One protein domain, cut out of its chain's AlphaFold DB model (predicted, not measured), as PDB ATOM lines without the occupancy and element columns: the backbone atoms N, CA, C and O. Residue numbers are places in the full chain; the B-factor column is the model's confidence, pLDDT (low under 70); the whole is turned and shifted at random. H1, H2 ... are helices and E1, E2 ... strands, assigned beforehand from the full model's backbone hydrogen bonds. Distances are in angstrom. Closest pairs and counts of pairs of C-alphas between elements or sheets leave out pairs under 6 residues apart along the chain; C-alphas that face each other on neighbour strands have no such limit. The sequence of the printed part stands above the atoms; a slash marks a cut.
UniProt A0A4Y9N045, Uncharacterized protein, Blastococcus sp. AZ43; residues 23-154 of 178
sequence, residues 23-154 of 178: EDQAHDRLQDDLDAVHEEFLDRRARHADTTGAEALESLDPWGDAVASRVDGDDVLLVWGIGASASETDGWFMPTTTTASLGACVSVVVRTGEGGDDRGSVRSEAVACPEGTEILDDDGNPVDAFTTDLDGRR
ATOM      1  N   GLU A  23      22.656  99.373  24.628       94.06
ATOM      2  CA  GLU A  23      22.093  99.323  25.970       94.06
ATOM      3  C   GLU A  23      21.649  97.905  26.341       94.06
ATOM      4  O   GLU A  23      22.002  97.427  27.415       94.06
ATOM      5  N   ASP A  24      20.953  97.202  25.439       95.19
ATOM      6  CA  ASP A  24      20.571  95.801  25.658       95.19
ATOM      7  C   ASP A  24      21.814  94.899  25.781       95.19
ATOM      8  O   ASP A  24      21.835  93.973  26.580       95.19
ATOM      9  N   GLN A  25      22.876  95.165  25.010       95.75
ATOM     10  CA  GLN A  25      24.127  94.406  25.114       95.75
ATOM     11  C   GLN A  25      24.894  94.699  26.411       95.75
ATOM     12  O   GLN A  25      25.535  93.805  26.956       95.75
ATOM     13  N   ALA A  26      24.892  95.949  26.885       96.50
ATOM     14  CA  ALA A  26      25.492  96.312  28.167       96.50
ATOM     15  C   ALA A  26      24.705  95.682  29.321       96.50
ATOM     16  O   ALA A  26      25.301  95.216  30.286       96.50
ATOM     17  N   HIS A  27      23.378  95.613  29.193       97.25
ATOM     18  CA  HIS A  27      22.506  94.928  30.141       97.25
ATOM     19  C   HIS A  27      22.779  93.419  30.203       97.25
ATOM     20  O   HIS A  27      23.010  92.907  31.296       97.25
ATOM     21  N   ASP A  28      22.874  92.738  29.056       97.25
ATOM     22  CA  ASP A  28      23.227  91.311  28.996       97.25
ATOM     23  C   ASP A  28      24.590  91.035  29.657       97.25
ATOM     24  O   ASP A  28      24.714  90.112  30.458       97.25
ATOM     25  N   ARG A  29      25.608  91.868  29.387       97.31
ATOM     26  CA  ARG A  29      26.923  91.738  30.043       97.31
ATOM     27  C   ARG A  29      26.843  91.951  31.550       97.31
ATOM     28  O   ARG A  29      27.439  91.200  32.308       97.31
ATOM     29  N   LEU A  30      26.065  92.934  31.992       97.50
ATOM     30  CA  LEU A  30      25.868  93.189  33.414       97.50
ATOM     31  C   LEU A  30      25.147  92.020  34.109       97.50
ATOM     32  O   LEU A  30      25.387  91.750  35.286       97.50
ATOM     33  N   GLN A  31      24.271  91.313  33.391       98.50
ATOM     34  CA  GLN A  31      23.658  90.081  33.876       98.50
ATOM     35  C   GLN A  31      24.684  88.942  33.985       98.50
ATOM     36  O   GLN A  31      24.670  88.231  34.991       98.50
ATOM     37  N   ASP A  32      25.580  88.798  33.005       98.19
ATOM     38  CA  ASP A  32      26.695  87.843  33.064       98.19
ATOM     39  C   ASP A  32      27.627  88.145  34.256       98.19
ATOM     40  O   ASP A  32      28.045  87.225  34.960       98.19
ATOM     41  N   ASP A  33      27.898  89.420  34.549       97.69
ATOM     42  CA  ASP A  33      28.708  89.828  35.704       97.69
ATOM     43  C   ASP A  33      28.023  89.521  37.040       97.69
ATOM     44  O   ASP A  33      28.673  89.075  37.988       97.69
ATOM     45  N   LEU A  34      26.702  89.720  37.141       98.19
ATOM     46  CA  LEU A  34      25.939  89.303  38.323       98.19
ATOM     47  C   LEU A  34      26.050  87.789  38.532       98.19
ATOM     48  O   LEU A  34      26.240  87.343  39.669       98.19
ATOM     49  N   ASP A  35      25.945  87.015  37.453       98.44
ATOM     50  CA  ASP A  35      26.066  85.559  37.486       98.44
ATOM     51  C   ASP A  35      27.479  85.136  37.908       98.44
ATOM     52  O   ASP A  35      27.621  84.294  38.796       98.44
ATOM     53  N   ALA A  36      28.516  85.789  37.382       97.31
ATOM     54  CA  ALA A  36      29.904  85.555  37.774       97.31
ATOM     55  C   ALA A  36      30.152  85.873  39.258       97.31
ATOM     56  O   ALA A  36      30.753  85.065  39.968       97.31
ATOM     57  N   VAL A  37      29.636  87.003  39.758       97.31
ATOM     58  CA  VAL A  37      29.684  87.345  41.189       97.31
ATOM     59  C   VAL A  37      28.982  86.263  42.012       97.31
ATOM     60  O   VAL A  37      29.509  85.806  43.025       97.31
ATOM     61  N   HIS A  38      27.799  85.817  41.591       98.19
ATOM     62  CA  HIS A  38      27.065  84.769  42.296       98.19
ATOM     63  C   HIS A  38      27.854  83.454  42.383       98.19
ATOM     64  O   HIS A  38      27.986  82.886  43.470       98.19
ATOM     65  N   GLU A  39      28.411  82.994  41.261       97.31
ATOM     66  CA  GLU A  39      29.239  81.789  41.191       97.31
ATOM     67  C   GLU A  39      30.509  81.904  42.040       97.31
ATOM     68  O   GLU A  39      30.877  80.958  42.740       97.31
ATOM     69  N   GLU A  40      31.152  83.072  42.046       95.25
ATOM     70  CA  GLU A  40      32.321  83.329  42.882       95.25
ATOM     71  C   GLU A  40      31.994  83.178  44.373       95.25
ATOM     72  O   GLU A  40      32.731  82.521  45.115       95.25
ATOM     73  N   PHE A  41      30.873  83.743  44.827       95.94
ATOM     74  CA  PHE A  41      30.450  83.610  46.219       95.94
ATOM     75  C   PHE A  41      30.063  82.172  46.581       95.94
ATOM     76  O   PHE A  41      30.353  81.738  47.701       95.94
ATOM     77  N   LEU A  42      29.476  81.411  45.651       95.69
ATOM     78  CA  LEU A  42      29.245  79.975  45.830       95.69
ATOM     79  C   LEU A  42      30.563  79.202  45.986       95.69
ATOM     80  O   LEU A  42      30.675  78.407  46.919       95.69
ATOM     81  N   ASP A  43      31.564  79.437  45.130       93.31
ATOM     82  CA  ASP A  43      32.864  78.750  45.203       93.31
ATOM     83  C   ASP A  43      33.628  79.114  46.483       93.31
ATOM     84  O   ASP A  43      34.059  78.223  47.223       93.31
ATOM     85  N   ARG A  44      33.726  80.413  46.812       92.06
ATOM     86  CA  ARG A  44      34.356  80.882  48.059       92.06
ATOM     87  C   ARG A  44      33.691  80.233  49.269       92.06
ATOM     88  O   ARG A  44      34.379  79.717  50.154       92.06
ATOM     89  N   ARG A  45      32.354  80.198  49.291       92.44
ATOM     90  CA  ARG A  45      31.619  79.581  50.394       92.44
ATOM     91  C   ARG A  45      31.785  78.063  50.435       92.44
ATOM     92  O   ARG A  45      31.934  77.522  51.525       92.44
ATOM     93  N   ALA A  46      31.821  77.378  49.294       91.88
ATOM     94  CA  ALA A  46      32.047  75.934  49.238       91.88
ATOM     95  C   ALA A  46      33.416  75.537  49.816       91.88
ATOM     96  O   ALA A  46      33.528  74.510  50.489       91.88
ATOM     97  N   ARG A  47      34.452  76.362  49.607       88.81
ATOM     98  CA  ARG A  47      35.802  76.151  50.167       88.81
ATOM     99  C   ARG A  47      35.899  76.431  51.667       88.81
ATOM    100  O   ARG A  47      36.728  75.821  52.336       88.81
ATOM    101  N   HIS A  48      35.058  77.324  52.183       87.94
ATOM    102  CA  HIS A  48      35.066  77.782  53.575       87.94
ATOM    103  C   HIS A  48      33.681  77.642  54.210       87.94
ATOM    104  O   HIS A  48      33.139  78.594  54.766       87.94
ATOM    105  N   ALA A  49      33.072  76.461  54.083       86.94
ATOM    106  CA  ALA A  49      31.690  76.217  54.507       86.94
ATOM    107  C   ALA A  49      31.506  76.171  56.039       86.94
ATOM    108  O   ALA A  49      30.378  76.178  56.524       86.94
ATOM    109  N   ASP A  50      32.591  76.118  56.804       85.25
ATOM    110  CA  ASP A  50      32.614  76.022  58.266       85.25
ATOM    111  C   ASP A  50      32.725  77.381  58.975       85.25
ATOM    112  O   ASP A  50      32.402  77.484  60.159       85.25
ATOM    113  N   THR A  51      33.126  78.432  58.260       87.25
ATOM    114  CA  THR A  51      33.255  79.782  58.826       87.25
ATOM    115  C   THR A  51      31.884  80.425  59.053       87.25
ATOM    116  O   THR A  51      30.917  80.128  58.343       87.25
ATOM    117  N   THR A  52      31.777  81.319  60.039       89.00
ATOM    118  CA  THR A  52      30.535  82.051  60.363       89.00
ATOM    119  C   THR A  52      30.832  83.505  60.736       89.00
ATOM    120  O   THR A  52      31.966  83.865  61.064       89.00
ATOM    121  N   GLY A  53      29.812  84.362  60.680       87.94
ATOM    122  CA  GLY A  53      29.886  85.740  61.157       87.94
ATOM    123  C   GLY A  53      31.055  86.547  60.575       87.94
ATOM    124  O   GLY A  53      31.207  86.665  59.362       87.94
ATOM    125  N   ALA A  54      31.886  87.125  61.450       89.94
ATOM    126  CA  ALA A  54      33.021  87.957  61.040       89.94
ATOM    127  C   ALA A  54      34.120  87.175  60.297       89.94
ATOM    128  O   ALA A  54      34.738  87.724  59.392       89.94
ATOM    129  N   GLU A  55      34.338  85.904  60.645       90.00
ATOM    130  CA  GLU A  55      35.312  85.043  59.961       90.00
ATOM    131  C   GLU A  55      34.840  84.700  58.545       90.00
ATOM    132  O   GLU A  55      35.621  84.733  57.596       90.00
ATOM    133  N   ALA A  56      33.537  84.443  58.382       91.56
ATOM    134  CA  ALA A  56      32.947  84.283  57.060       91.56
ATOM    135  C   ALA A  56      33.089  85.570  56.238       91.56
ATOM    136  O   ALA A  56      33.480  85.498  55.079       91.56
ATOM    137  N   LEU A  57      32.843  86.745  56.825       94.25
ATOM    138  CA  LEU A  57      33.032  88.016  56.122       94.25
ATOM    139  C   LEU A  57      34.486  88.217  55.663       94.25
ATOM    140  O   LEU A  57      34.694  88.570  54.510       94.25
ATOM    141  N   GLU A  58      35.479  87.953  56.516       92.44
ATOM    142  CA  GLU A  58      36.901  88.065  56.147       92.44
ATOM    143  C   GLU A  58      37.283  87.100  55.013       92.44
ATOM    144  O   GLU A  58      38.053  87.451  54.125       92.44
ATOM    145  N   SER A  59      36.704  85.897  54.996       91.19
ATOM    146  CA  SER A  59      36.897  84.943  53.900       91.19
ATOM    147  C   SER A  59      36.207  85.377  52.600       91.19
ATOM    148  O   SER A  59      36.724  85.117  51.512       91.19
ATOM    149  N   LEU A  60      35.039  86.011  52.706       93.94
ATOM    150  CA  LEU A  60      34.203  86.413  51.577       93.94
ATOM    151  C   LEU A  60      34.634  87.746  50.960       93.94
ATOM    152  O   LEU A  60      34.397  87.946  49.773       93.94
ATOM    153  N   ASP A  61      35.274  88.627  51.724       95.38
ATOM    154  CA  ASP A  61      35.825  89.905  51.270       95.38
ATOM    155  C   ASP A  61      37.161  90.210  51.979       95.38
ATOM    156  O   ASP A  61      37.231  91.056  52.874       95.38
ATOM    157  N   PRO A  62      38.247  89.508  51.603       92.50
ATOM    158  CA  PRO A  62      39.539  89.632  52.281       92.50
ATOM    159  C   PRO A  62      40.216  90.994  52.079       92.50
ATOM    160  O   PRO A  62      41.132  91.341  52.827       92.50
ATOM    161  N   TRP A  63      39.797  91.758  51.068       93.75
ATOM    162  CA  TRP A  63      40.399  93.042  50.706       93.75
ATOM    163  C   TRP A  63      39.530  94.247  51.078       93.75
ATOM    164  O   TRP A  63      40.038  95.368  51.088       93.75
ATOM    165  N   GLY A  64      38.272  94.027  51.473       93.38
ATOM    166  CA  GLY A  64      37.344  95.108  51.793       93.38
ATOM    167  C   GLY A  64      36.841  95.833  50.545       93.38
ATOM    168  O   GLY A  64      36.640  97.045  50.596       93.38
ATOM    169  N   ASP A  65      36.699  95.111  49.432       92.12
ATOM    170  CA  ASP A  65      36.284  95.661  48.140       92.12
ATOM    171  C   ASP A  65      34.761  95.868  48.070       92.12
ATOM    172  O   ASP A  65      34.270  96.627  47.230       92.12
ATOM    173  N   ALA A  66      33.994  95.230  48.964       95.56
ATOM    174  CA  ALA A  66      32.557  95.438  49.022       95.56
ATOM    175  C   ALA A  66      32.233  96.902  49.369       95.56
ATOM    176  O   ALA A  66      32.706  97.466  50.358       95.56
ATOM    177  N   VAL A  67      31.322  97.499  48.599       95.38
ATOM    178  CA  VAL A  67      30.804  98.860  48.808       95.38
ATOM    179  C   VAL A  67      30.187  99.003  50.201       95.38
ATOM    180  O   VAL A  67      30.280 100.049  50.844       95.38
ATOM    181  N   ALA A  68      29.533  97.942  50.670       96.19
ATOM    182  CA  ALA A  68      29.035  97.826  52.028       96.19
ATOM    183  C   ALA A  68      29.031  96.359  52.452       96.19
ATOM    184  O   ALA A  68      28.768  95.470  51.647       96.19
ATOM    185  N   SER A  69      29.242  96.107  53.739       96.12
ATOM    186  CA  SER A  69      29.109  94.773  54.314       96.12
ATOM    187  C   SER A  69      28.504  94.830  55.713       96.12
ATOM    188  O   SER A  69      28.642  95.815  56.445       96.12
ATOM    189  N   ARG A  70      27.775  93.779  56.087       95.56
ATOM    190  CA  ARG A  70      27.275  93.579  57.450       95.56
ATOM    191  C   ARG A  70      27.158  92.097  57.774       95.56
ATOM    192  O   ARG A  70      26.865  91.282  56.905       95.56
ATOM    193  N   VAL A  71      27.300  91.785  59.054       95.50
ATOM    194  CA  VAL A  71      27.004  90.466  59.620       95.50
ATOM    195  C   VAL A  71      25.697  90.566  60.404       95.50
ATOM    196  O   VAL A  71      25.527  91.497  61.195       95.50
ATOM    197  N   ASP A  72      24.777  89.634  60.178       90.69
ATOM    198  CA  ASP A  72      23.468  89.563  60.831       90.69
ATOM    199  C   ASP A  72      23.225  88.146  61.364       90.69
ATOM    200  O   ASP A  72      22.737  87.263  60.659       90.69
ATOM    201  N   GLY A  73      23.636  87.909  62.613       87.38
ATOM    202  CA  GLY A  73      23.708  86.553  63.158       87.38
ATOM    203  C   GLY A  73      24.720  85.722  62.373       87.38
ATOM    204  O   GLY A  73      25.899  86.078  62.335       87.38
ATOM    205  N   ASP A  74      24.240  84.654  61.741       86.25
ATOM    206  CA  ASP A  74      25.060  83.768  60.914       86.25
ATOM    207  C   ASP A  74      25.018  84.123  59.411       86.25
ATOM    208  O   ASP A  74      25.736  83.526  58.611       86.25
ATOM    209  N   ASP A  75      24.224  85.125  59.016       92.12
ATOM    210  CA  ASP A  75      24.171  85.612  57.636       92.12
ATOM    211  C   ASP A  75      25.221  86.720  57.415       92.12
ATOM    212  O   ASP A  75      25.371  87.646  58.221       92.12
ATOM    213  N   VAL A  76      25.913  86.672  56.277       96.19
ATOM    214  CA  VAL A  76      26.780  87.753  55.791       96.19
ATOM    215  C   VAL A  76      26.103  88.422  54.603       96.19
ATOM    216  O   VAL A  76      25.710  87.755  53.650       96.19
ATOM    217  N   LEU A  77      25.973  89.745  54.645       97.38
ATOM    218  CA  LEU A  77      25.497  90.546  53.522       97.38
ATOM    219  C   LEU A  77      26.639  91.417  53.011       97.38
ATOM    220  O   LEU A  77      27.236  92.165  53.786       97.38
ATOM    221  N   LEU A  78      26.888  91.355  51.708       97.69
ATOM    222  CA  LEU A  78      27.830  92.204  50.987       97.69
ATOM    223  C   LEU A  78      27.099  92.953  49.872       97.69
ATOM    224  O   LEU A  78      26.122  92.450  49.325       97.69
ATOM    225  N   VAL A  79      27.570  94.144  49.526       97.94
ATOM    226  CA  VAL A  79      27.116  94.907  48.361       97.94
ATOM    227  C   VAL A  79      28.312  95.123  47.449       97.94
ATOM    228  O   VAL A  79      29.288  95.743  47.861       97.94
ATOM    229  N   TRP A  80      28.226  94.623  46.222       96.75
ATOM    230  CA  TRP A  80      29.272  94.705  45.203       96.75
ATOM    231  C   TRP A  80      28.841  95.622  44.071       96.75
ATOM    232  O   TRP A  80      27.684  95.587  43.665       96.75
ATOM    233  N   GLY A  81      29.754  96.455  43.576       97.44
ATOM    234  CA  GLY A  81      29.531  97.212  42.349       97.44
ATOM    235  C   GLY A  81      29.954  96.380  41.145       97.44
ATOM    236  O   GLY A  81      31.061  95.851  41.142       97.44
ATOM    237  N   ILE A  82      29.088  96.285  40.142       97.88
ATOM    238  CA  ILE A  82      29.396  95.708  38.829       97.88
ATOM    239  C   ILE A  82      29.071  96.734  37.750       97.88
ATOM    240  O   ILE A  82      28.116  97.503  37.898       97.88
ATOM    241  N   GLY A  83      29.863  96.766  36.685       97.56
ATOM    242  CA  GLY A  83      29.706  97.722  35.602       97.56
ATOM    243  C   GLY A  83      30.162  97.123  34.288       97.56
ATOM    244  O   GLY A  83      31.258  96.585  34.213       97.56
ATOM    245  N   ALA A  84      29.335  97.277  33.263       97.44
ATOM    246  CA  ALA A  84      29.573  96.713  31.947       97.44
ATOM    247  C   ALA A  84      29.435  97.782  30.864       97.44
ATOM    248  O   ALA A  84      28.624  98.711  30.983       97.44
ATOM    249  N   SER A  85      30.193  97.631  29.776       96.81
ATOM    250  CA  SER A  85      30.070  98.485  28.592       96.81
ATOM    251  C   SER A  85      29.820  97.683  27.311       96.81
ATOM    252  O   SER A  85      30.180  96.516  27.155       96.81
ATOM    253  N   ALA A  86      29.153  98.319  26.354       95.88
ATOM    254  CA  ALA A  86      28.997  97.830  24.995       95.88
ATOM    255  C   ALA A  86      29.420  98.931  24.033       95.88
ATOM    256  O   ALA A  86      28.947 100.061  24.141       95.88
ATOM    257  N   SER A  87      30.272  98.601  23.065       93.81
ATOM    258  CA  SER A  87      30.700  99.556  22.050       93.81
ATOM    259  C   SER A  87      30.576  99.002  20.636       93.81
ATOM    260  O   SER A  87      30.826  97.827  20.369       93.81
ATOM    261  N   GLU A  88      30.202  99.878  19.709       93.12
ATOM    262  CA  GLU A  88      30.206  99.617  18.274       93.12
ATOM    263  C   GLU A  88      31.057 100.680  17.584       93.12
ATOM    264  O   GLU A  88      31.019 101.864  17.928       93.12
ATOM    265  N   THR A  89      31.874 100.247  16.623       92.31
ATOM    266  CA  THR A  89      32.723 101.143  15.838       92.31
ATOM    267  C   THR A  89      32.318 101.095  14.377       92.31
ATOM    268  O   THR A  89      32.476 100.072  13.713       92.31
ATOM    269  N   ASP A  90      31.874 102.240  13.868       88.75
ATOM    270  CA  ASP A  90      31.401 102.398  12.499       88.75
ATOM    271  C   ASP A  90      32.354 103.222  11.635       88.75
ATOM    272  O   ASP A  90      32.941 104.214  12.070       88.75
ATOM    273  N   GLY A  91      32.429 102.859  10.350       82.62
ATOM    274  CA  GLY A  91      33.131 103.618   9.314       82.62
ATOM    275  C   GLY A  91      34.569 103.156   9.044       82.62
ATOM    276  O   GLY A  91      35.377 102.952   9.939       82.62
ATOM    277  N   TRP A  92      34.916 103.026   7.757       77.38
ATOM    278  CA  TRP A  92      36.239 102.541   7.326       77.38
ATOM    279  C   TRP A  92      37.337 103.608   7.256       77.38
ATOM    280  O   TRP A  92      38.510 103.275   7.396       77.38
ATOM    281  N   PHE A  93      36.992 104.874   6.995       80.62
ATOM    282  CA  PHE A  93      37.990 105.935   6.766       80.62
ATOM    283  C   PHE A  93      38.170 106.882   7.959       80.62
ATOM    284  O   PHE A  93      39.257 107.422   8.143       80.62
ATOM    285  N   MET A  94      37.122 107.081   8.759       84.06
ATOM    286  CA  MET A  94      37.149 107.815  10.027       84.06
ATOM    287  C   MET A  94      36.251 107.052  11.005       84.06
ATOM    288  O   MET A  94      35.042 107.293  11.002       84.06
ATOM    289  N   PRO A  95      36.804 106.073  11.744       87.69
ATOM    290  CA  PRO A  95      36.011 105.262  12.651       87.69
ATOM    291  C   PRO A  95      35.431 106.138  13.761       87.69
ATOM    292  O   PRO A  95      36.138 106.965  14.339       87.69
ATOM    293  N   THR A  96      34.143 105.964  14.033       90.94
ATOM    294  CA  THR A  96      33.456 106.573  15.175       90.94
ATOM    295  C   THR A  96      33.006 105.453  16.093       90.94
ATOM    296  O   THR A  96      32.327 104.535  15.638       90.94
ATOM    297  N   THR A  97      33.398 105.523  17.361       91.88
ATOM    298  CA  THR A  97      32.984 104.558  18.380       91.88
ATOM    299  C   THR A  97      31.852 105.153  19.196       91.88
ATOM    300  O   THR A  97      31.967 106.275  19.693       91.88
ATOM    301  N   THR A  98      30.769 104.398  19.312       93.06
ATOM    302  CA  THR A  98      29.665 104.687  20.225       93.06
ATOM    303  C   THR A  98      29.715 103.653  21.333       93.06
ATOM    304  O   THR A  98      29.849 102.467  21.039       93.06
ATOM    305  N   THR A  99      29.608 104.103  22.578       94.38
ATOM    306  CA  THR A  99      29.618 103.246  23.764       94.38
ATOM    307  C   THR A  99      28.370 103.530  24.587       94.38
ATOM    308  O   THR A  99      27.960 104.685  24.688       94.38
ATOM    309  N   ALA A 100      27.787 102.484  25.158       95.75
ATOM    310  CA  ALA A 100      26.832 102.568  26.252       95.75
ATOM    311  C   ALA A 100      27.415 101.804  27.445       95.75
ATOM    312  O   ALA A 100      27.919 100.695  27.262       95.75
ATOM    313  N   SER A 101      27.353 102.377  28.646       97.25
ATOM    314  CA  SER A 101      27.779 101.710  29.878       97.25
ATOM    315  C   SER A 101      26.686 101.743  30.944       97.25
ATOM    316  O   SER A 101      25.897 102.688  31.042       97.25
ATOM    317  N   LEU A 102      26.616 100.676  31.734       97.56
ATOM    318  CA  LEU A 102      25.597 100.475  32.756       97.56
ATOM    319  C   LEU A 102      26.233  99.850  33.993       97.56
ATOM    320  O   LEU A 102      27.022  98.917  33.880       97.56
ATOM    321  N   GLY A 103      25.873 100.344  35.173       98.06
ATOM    322  CA  GLY A 103      26.286  99.764  36.448       98.06
ATOM    323  C   GLY A 103      25.119  99.274  37.291       98.06
ATOM    324  O   GLY A 103      23.977  99.710  37.141       98.06
ATOM    325  N   ALA A 104      25.413  98.389  38.232       98.38
ATOM    326  CA  ALA A 104      24.482  97.957  39.262       98.38
ATOM    327  C   ALA A 104      25.222  97.680  40.569       98.38
ATOM    328  O   ALA A 104      26.392  97.301  40.578       98.38
ATOM    329  N   CYS A 105      24.514  97.836  41.683       98.50
ATOM    330  CA  CYS A 105      24.959  97.279  42.949       98.50
ATOM    331  C   CYS A 105      24.250  95.950  43.168       98.50
ATOM    332  O   CYS A 105      23.027  95.878  43.070       98.50
ATOM    333  N   VAL A 106      25.002  94.906  43.483       98.50
ATOM    334  CA  VAL A 106      24.487  93.565  43.749       98.50
ATOM    335  C   VAL A 106      24.614  93.296  45.236       98.50
ATOM    336  O   VAL A 106      25.718  93.294  45.780       98.50
ATOM    337  N   SER A 107      23.491  93.066  45.914       98.38
ATOM    338  CA  SER A 107      23.532  92.525  47.267       98.38
ATOM    339  C   SER A 107      23.715  91.019  47.199       98.38
ATOM    340  O   SER A 107      22.896  90.329  46.588       98.38
ATOM    341  N   VAL A 108      24.751  90.524  47.860       98.31
ATOM    342  CA  VAL A 108      25.022  89.104  48.037       98.31
ATOM    343  C   VAL A 108      24.787  88.750  49.496       98.31
ATOM    344  O   VAL A 108      25.440  89.283  50.391       98.31
ATOM    345  N   VAL A 109      23.837  87.856  49.742       97.94
ATOM    346  CA  VAL A 109      23.542  87.307  51.064       97.94
ATOM    347  C   VAL A 109      24.035  85.873  51.099       97.94
ATOM    348  O   VAL A 109      23.515  85.015  50.387       97.94
ATOM    349  N   VAL A 110      25.028  85.620  51.943       96.94
ATOM    350  CA  VAL A 110      25.582  84.295  52.201       96.94
ATOM    351  C   VAL A 110      25.070  83.828  53.551       96.94
ATOM    352  O   VAL A 110      25.378  84.421  54.584       96.94
ATOM    353  N   ARG A 111      24.272  82.764  53.536       94.69
ATOM    354  CA  ARG A 111      23.743  82.114  54.733       94.69
ATOM    355  C   ARG A 111      24.552  80.871  55.041       94.69
ATOM    356  O   ARG A 111      24.773  80.052  54.152       94.69
ATOM    357  N   THR A 112      24.933  80.695  56.297       87.56
ATOM    358  CA  THR A 112      25.556  79.459  56.785       87.56
ATOM    359  C   THR A 112      24.519  78.342  56.910       87.56
ATOM    360  O   THR A 112      23.367  78.607  57.252       87.56
ATOM    361  N   GLY A 113      24.922  77.094  56.682       82.75
ATOM    362  CA  GLY A 113      24.045  75.948  56.919       82.75
ATOM    363  C   GLY A 113      23.834  75.662  58.408       82.75
ATOM    364  O   GLY A 113      24.679  75.997  59.238       82.75
ATOM    365  N   GLU A 114      22.731  74.998  58.757       75.88
ATOM    366  CA  GLU A 114      22.356  74.684  60.153       75.88
ATOM    367  C   GLU A 114      23.173  73.514  60.771       75.88
ATOM    368  O   GLU A 114      22.830  72.980  61.831       75.88
ATOM    369  N   GLY A 115      24.288  73.133  60.133       65.69
ATOM    370  CA  GLY A 115      25.185  72.044  60.527       65.69
ATOM    371  C   GLY A 115      24.859  70.694  59.869       65.69
ATOM    372  O   GLY A 115      23.788  70.479  59.305       65.69
ATOM    373  N   GLY A 116      25.803  69.749  59.943       70.19
ATOM    374  CA  GLY A 116      25.697  68.455  59.254       70.19
ATOM    375  C   GLY A 116      26.147  68.549  57.795       70.19
ATOM    376  O   GLY A 116      27.263  68.990  57.539       70.19
ATOM    377  N   ASP A 117      25.291  68.120  56.862       75.00
ATOM    378  CA  ASP A 117      25.560  68.155  55.412       75.00
ATOM    379  C   ASP A 117      25.146  69.489  54.751       75.00
ATOM    380  O   ASP A 117      25.395  69.697  53.562       75.00
ATOM    381  N   ASP A 118      24.500  70.390  55.499       85.44
ATOM    382  CA  ASP A 118      24.069  71.702  55.014       85.44
ATOM    383  C   ASP A 118      25.245  72.689  54.996       85.44
ATOM    384  O   ASP A 118      25.799  73.052  56.037       85.44
ATOM    385  N   ARG A 119      25.627  73.121  53.792       88.56
ATOM    386  CA  ARG A 119      26.722  74.073  53.548       88.56
ATOM    387  C   ARG A 119      26.243  75.525  53.475       88.56
ATOM    388  O   ARG A 119      27.071  76.440  53.445       88.56
ATOM    389  N   GLY A 120      24.928  75.740  53.510       94.00
ATOM    390  CA  GLY A 120      24.300  77.046  53.407       94.00
ATOM    391  C   GLY A 120      23.838  77.389  51.993       94.00
ATOM    392  O   GLY A 120      23.741  76.530  51.118       94.00
ATOM    393  N   SER A 121      23.546  78.668  51.765       96.12
ATOM    394  CA  SER A 121      23.057  79.166  50.473       96.12
ATOM    395  C   SER A 121      23.597  80.557  50.176       96.12
ATOM    396  O   SER A 121      23.940  81.313  51.090       96.12
ATOM    397  N   VAL A 122      23.642  80.899  48.895       97.88
ATOM    398  CA  VAL A 122      23.973  82.240  48.416       97.88
ATOM    399  C   VAL A 122      22.759  82.792  47.684       97.88
ATOM    400  O   VAL A 122      22.074  82.078  46.954       97.88
ATOM    401  N   ARG A 123      22.465  84.075  47.879       98.38
ATOM    402  CA  ARG A 123      21.486  84.827  47.091       98.38
ATOM    403  C   ARG A 123      22.126  86.114  46.605       98.38
ATOM    404  O   ARG A 123      22.641  86.861  47.429       98.38
ATOM    405  N   SER A 124      22.014  86.392  45.314       98.50
ATOM    406  CA  SER A 124      22.488  87.630  44.695       98.50
ATOM    407  C   SER A 124      21.322  88.346  44.026       98.50
ATOM    408  O   SER A 124      20.517  87.714  43.345       98.50
ATOM    409  N   GLU A 125      21.197  89.653  44.224       98.38
ATOM    410  CA  GLU A 125      20.155  90.462  43.583       98.38
ATOM    411  C   GLU A 125      20.614  91.902  43.379       98.38
ATOM    412  O   GLU A 125      21.372  92.434  44.192       98.38
ATOM    413  N   ALA A 126      20.144  92.539  42.307       98.06
ATOM    414  CA  ALA A 126      20.405  93.951  42.085       98.06
ATOM    415  C   ALA A 126      19.619  94.816  43.079       98.06
ATOM    416  O   ALA A 126      18.426  94.620  43.321       98.06
ATOM    417  N   VAL A 127      20.303  95.797  43.656       98.25
ATOM    418  CA  VAL A 127      19.784  96.731  44.653       98.25
ATOM    419  C   VAL A 127      20.190  98.154  44.298       98.25
ATOM    420  O   VAL A 127      21.116  98.392  43.525       98.25
ATOM    421  N   ALA A 128      19.498  99.130  44.882       97.38
ATOM    422  CA  ALA A 128      19.899 100.522  44.740       97.38
ATOM    423  C   ALA A 128      21.304 100.729  45.325       97.38
ATOM    424  O   ALA A 128      21.572 100.342  46.466       97.38
ATOM    425  N   CYS A 129      22.179 101.366  44.549       96.44
ATOM    426  CA  CYS A 129      23.503 101.720  45.030       96.44
ATOM    427  C   CYS A 129      23.431 102.740  46.172       96.44
ATOM    428  O   CYS A 129      22.612 103.666  46.114       96.44
ATOM    429  N   PRO A 130      24.287 102.607  47.202       95.00
ATOM    430  CA  PRO A 130      24.472 103.656  48.196       95.00
ATOM    431  C   PRO A 130      24.814 105.005  47.549       95.00
ATOM    432  O   PRO A 130      25.417 105.079  46.477       95.00
ATOM    433  N   GLU A 131      24.429 106.099  48.205       92.88
ATOM    434  CA  GLU A 131      24.744 107.434  47.697       92.88
ATOM    435  C   GLU A 131      26.263 107.650  47.623       92.88
ATOM    436  O   GLU A 131      26.989 107.396  48.584       92.88
ATOM    437  N   GLY A 132      26.734 108.163  46.484       92.31
ATOM    438  CA  GLY A 132      28.151 108.451  46.258       92.31
ATOM    439  C   GLY A 132      28.993 107.254  45.812       92.31
ATOM    440  O   GLY A 132      30.202 107.417  45.671       92.31
ATOM    441  N   THR A 133      28.394 106.082  45.569       94.06
ATOM    442  CA  THR A 133      29.093 104.954  44.940       94.06
ATOM    443  C   THR A 133      29.465 105.298  43.497       94.06
ATOM    444  O   THR A 133      28.603 105.641  42.689       94.06
ATOM    445  N   GLU A 134      30.751 105.182  43.178       94.94
ATOM    446  CA  GLU A 134      31.273 105.249  41.814       94.94
ATOM    447  C   GLU A 134      31.512 103.817  41.327       94.94
ATOM    448  O   GLU A 134      32.205 103.047  41.993       94.94
ATOM    449  N   ILE A 135      30.899 103.452  40.201       95.69
ATOM    450  CA  ILE A 135      31.107 102.165  39.532       95.69
ATOM    451  C   ILE A 135      31.814 102.437  38.214       95.69
ATOM    452  O   ILE A 135      31.435 103.356  37.482       95.69
ATOM    453  N   LEU A 136      32.828 101.626  37.936       96.50
ATOM    454  CA  LEU A 136      33.554 101.641  36.678       96.50
ATOM    455  C   LEU A 136      33.060 100.498  35.788       96.50
ATOM    456  O   LEU A 136      32.696  99.441  36.297       96.50
ATOM    457  N   ASP A 137      33.042 100.734  34.482       94.88
ATOM    458  CA  ASP A 137      32.854  99.697  33.475       94.88
ATOM    459  C   ASP A 137      34.132  98.868  33.260       94.88
ATOM    460  O   ASP A 137      35.190  99.145  33.837       94.88
ATOM    461  N   ASP A 138      34.038  97.863  32.387       93.06
ATOM    462  CA  ASP A 138      35.139  96.969  32.004       93.06
ATOM    463  C   ASP A 138      36.386  97.696  31.466       93.06
ATOM    464  O   ASP A 138      37.505  97.179  31.534       93.06
ATOM    465  N   ASP A 139      36.207  98.908  30.933       92.00
ATOM    466  CA  ASP A 139      37.273  99.747  30.388       92.00
ATOM    467  C   ASP A 139      37.858 100.713  31.443       92.00
ATOM    468  O   ASP A 139      38.774 101.490  31.146       92.00
ATOM    469  N   GLY A 140      37.358 100.668  32.682       94.12
ATOM    470  CA  GLY A 140      37.793 101.501  33.800       94.12
ATOM    471  C   GLY A 140      37.225 102.921  33.787       94.12
ATOM    472  O   GLY A 140      37.793 103.806  34.433       94.12
ATOM    473  N   ASN A 141      36.136 103.167  33.053       95.75
ATOM    474  CA  ASN A 141      35.465 104.465  32.991       95.75
ATOM    475  C   ASN A 141      34.209 104.472  33.871       95.75
ATOM    476  O   ASN A 141      33.559 103.440  34.001       95.75
ATOM    477  N   PRO A 142      33.815 105.617  34.457       96.31
ATOM    478  CA  PRO A 142      32.548 105.710  35.173       96.31
ATOM    479  C   PRO A 142      31.366 105.333  34.277       96.31
ATOM    480  O   PRO A 142      31.280 105.801  33.140       96.31
ATOM    481  N   VAL A 143      30.447 104.525  34.805       96.44
ATOM    482  CA  VAL A 143      29.233 104.127  34.079       96.44
ATOM    483  C   VAL A 143      28.291 105.314  33.843       96.44
ATOM    484  O   VAL A 143      28.151 106.197  34.695       96.44
ATOM    485  N   ASP A 144      27.593 105.315  32.708       94.12
ATOM    486  CA  ASP A 144      26.676 106.397  32.326       94.12
ATOM    487  C   ASP A 144      25.345 106.355  33.096       94.12
ATOM    488  O   ASP A 144      24.691 107.385  33.302       94.12
ATOM    489  N   ALA A 145      24.918 105.163  33.516       95.19
ATOM    490  CA  ALA A 145      23.654 104.942  34.206       95.19
ATOM    491  C   ALA A 145      23.726 103.764  35.186       95.19
ATOM    492  O   ALA A 145      24.605 102.909  35.100       95.19
ATOM    493  N   PHE A 146      22.747 103.701  36.093       96.94
ATOM    494  CA  PHE A 146      22.564 102.585  37.020       96.94
ATOM    495  C   PHE A 146      21.247 101.855  36.758       96.94
ATOM    496  O   PHE A 146      20.236 102.491  36.454       96.94
ATOM    497  N   THR A 147      21.238 100.538  36.955       97.25
ATOM    498  CA  THR A 147      20.030  99.708  36.905       97.25
ATOM    499  C   THR A 147      19.845  98.881  38.177       97.25
ATOM    500  O   THR A 147      20.781  98.612  38.925       97.25
ATOM    501  N   THR A 148      18.598  98.475  38.411       97.56
ATOM    502  CA  THR A 148      18.218  97.440  39.392       97.56
ATOM    503  C   THR A 148      17.431  96.304  38.740       97.56
ATOM    504  O   THR A 148      16.951  95.404  39.421       97.56
ATOM    505  N   ASP A 149      17.275  96.361  37.419       97.50
ATOM    506  CA  ASP A 149      16.519  95.400  36.628       97.50
ATOM    507  C   ASP A 149      17.453  94.275  36.184       97.50
ATOM    508  O   ASP A 149      17.826  94.215  35.024       97.50
ATOM    509  N   LEU A 150      17.926  93.455  37.124       97.88
ATOM    510  CA  LEU A 150      18.686  92.240  36.823       97.88
ATOM    511  C   LEU A 150      17.995  91.050  37.478       97.88
ATOM    512  O   LEU A 150      17.463  91.152  38.591       97.88
ATOM    513  N   ASP A 151      18.038  89.907  36.808       98.38
ATOM    514  CA  ASP A 151      17.486  88.673  37.337       98.38
ATOM    515  C   ASP A 151      18.389  88.160  38.460       98.38
ATOM    516  O   ASP A 151      19.539  87.774  38.241       98.38
ATOM    517  N   GLY A 152      17.855  88.131  39.681       97.69
ATOM    518  CA  GLY A 152      18.566  87.597  40.837       97.69
ATOM    519  C   GLY A 152      18.876  86.100  40.715       97.69
ATOM    520  O   GLY A 152      18.270  85.361  39.934       97.69
ATOM    521  N   ARG A 153      19.811  85.643  41.546       98.31
ATOM    522  CA  ARG A 153      20.234  84.244  41.664       98.31
ATOM    523  C   ARG A 153      20.108  83.771  43.100       98.31
ATOM    524  O   ARG A 153      20.214  84.559  44.045       98.31
ATOM    525  N   ARG A 154      19.837  82.482  43.271       98.06
ATOM    526  CA  ARG A 154      19.758  81.855  44.584       98.06
ATOM    527  C   ARG A 154      19.996  80.368  44.442       98.06
ATOM    528  O   ARG A 154      19.136  79.672  43.909       98.06
TER     529      ARG A 154
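Overview. This is residues 23 to 154 of the 178 residues of an uncharacterized protein of Blastococcus sp. AZ43 (UniProt A0A4Y9N045). A twisted sheet of four antiparallel strands, drawn out by the long hairpin of E2 and E3, has the long helix H1 and the short helix H2 packed on one face, making two layers. The tip of the E2 and E3 hairpin makes one end of a rod and the loop between E3 and E4 the other, while residues 128 to 154, with no named element, fold back to E3 and E4. The printed part has 132 residues, with two named helices and then four named strands in the order H1, H2, E1, E2, E3, E4; the sheet's order is E1, E2, E3, E4, and the class is mixed, helices and strands. The whole is only just loose, close to compact, with a radius of gyration of the C-alphas of 17.2 A and spans of 65 by 29 by 24 A.

Along the chain. In the sheet, E2 is residues 75 to 90, 48.7 A long, and E3 is residues 96 to 111, 47.5 A. E1 is residues 68 to 72, and E4 is residues 121 to 127, ending with C-alpha 127 at (19.784, 96.731, 44.653). H1, residues 23 to 47, runs 36.2 A from C-alpha 23 at (22.093, 99.323, 25.970). H2 is residues 53 to 60.

Arrangement. The strands form a meander, each the antiparallel neighbour of the one before, with E1 and E4 as edge strands. E2 and E3 form a hairpin at 166 degrees, with N 76 and O 110 2.9 A apart and N 90 and O 96 2.9 A apart. The hairpin E1 and E2 has N 79 and O 68 at 2.8 A, and the hairpin E3 and E4 has N 107 and O 125 at 2.8 A. E1 and E4 are apart. H1 is on the sheet; its closest C-alphas to E2 are those of Ala 26 and Ala 86, 5.0 A, and to E4 those of His 38 and Ser 124, 5.9 A. H2 is on the same face, at a height over the sheet of 8.5 A, and runs along the strands, at 10 degrees to E2 on the local plane. H1 touches H2 with residues 41 to 45 alone, the closest C-alphas being those of Arg 44 and Leu 60, 6.6 A, at a steep tilt of 60 degrees, opposite ways. In H1 and H2 every O i to N i+4 pair is within hydrogen-bond range.

Size, cuts and confidence. The two C-alphas farthest apart are those of Phe 93 and Gly 116, 65.7 A. The printed part has no cut, and no link between named elements is long. Residues 145 to 146 pair with residues 102 to 103 of E3, parallel, and residues 153 to 154 with residues 123 to 124 of E4, antiparallel. The mean pLDDT of the printed part is 93.6, and residue 115 alone is under 70.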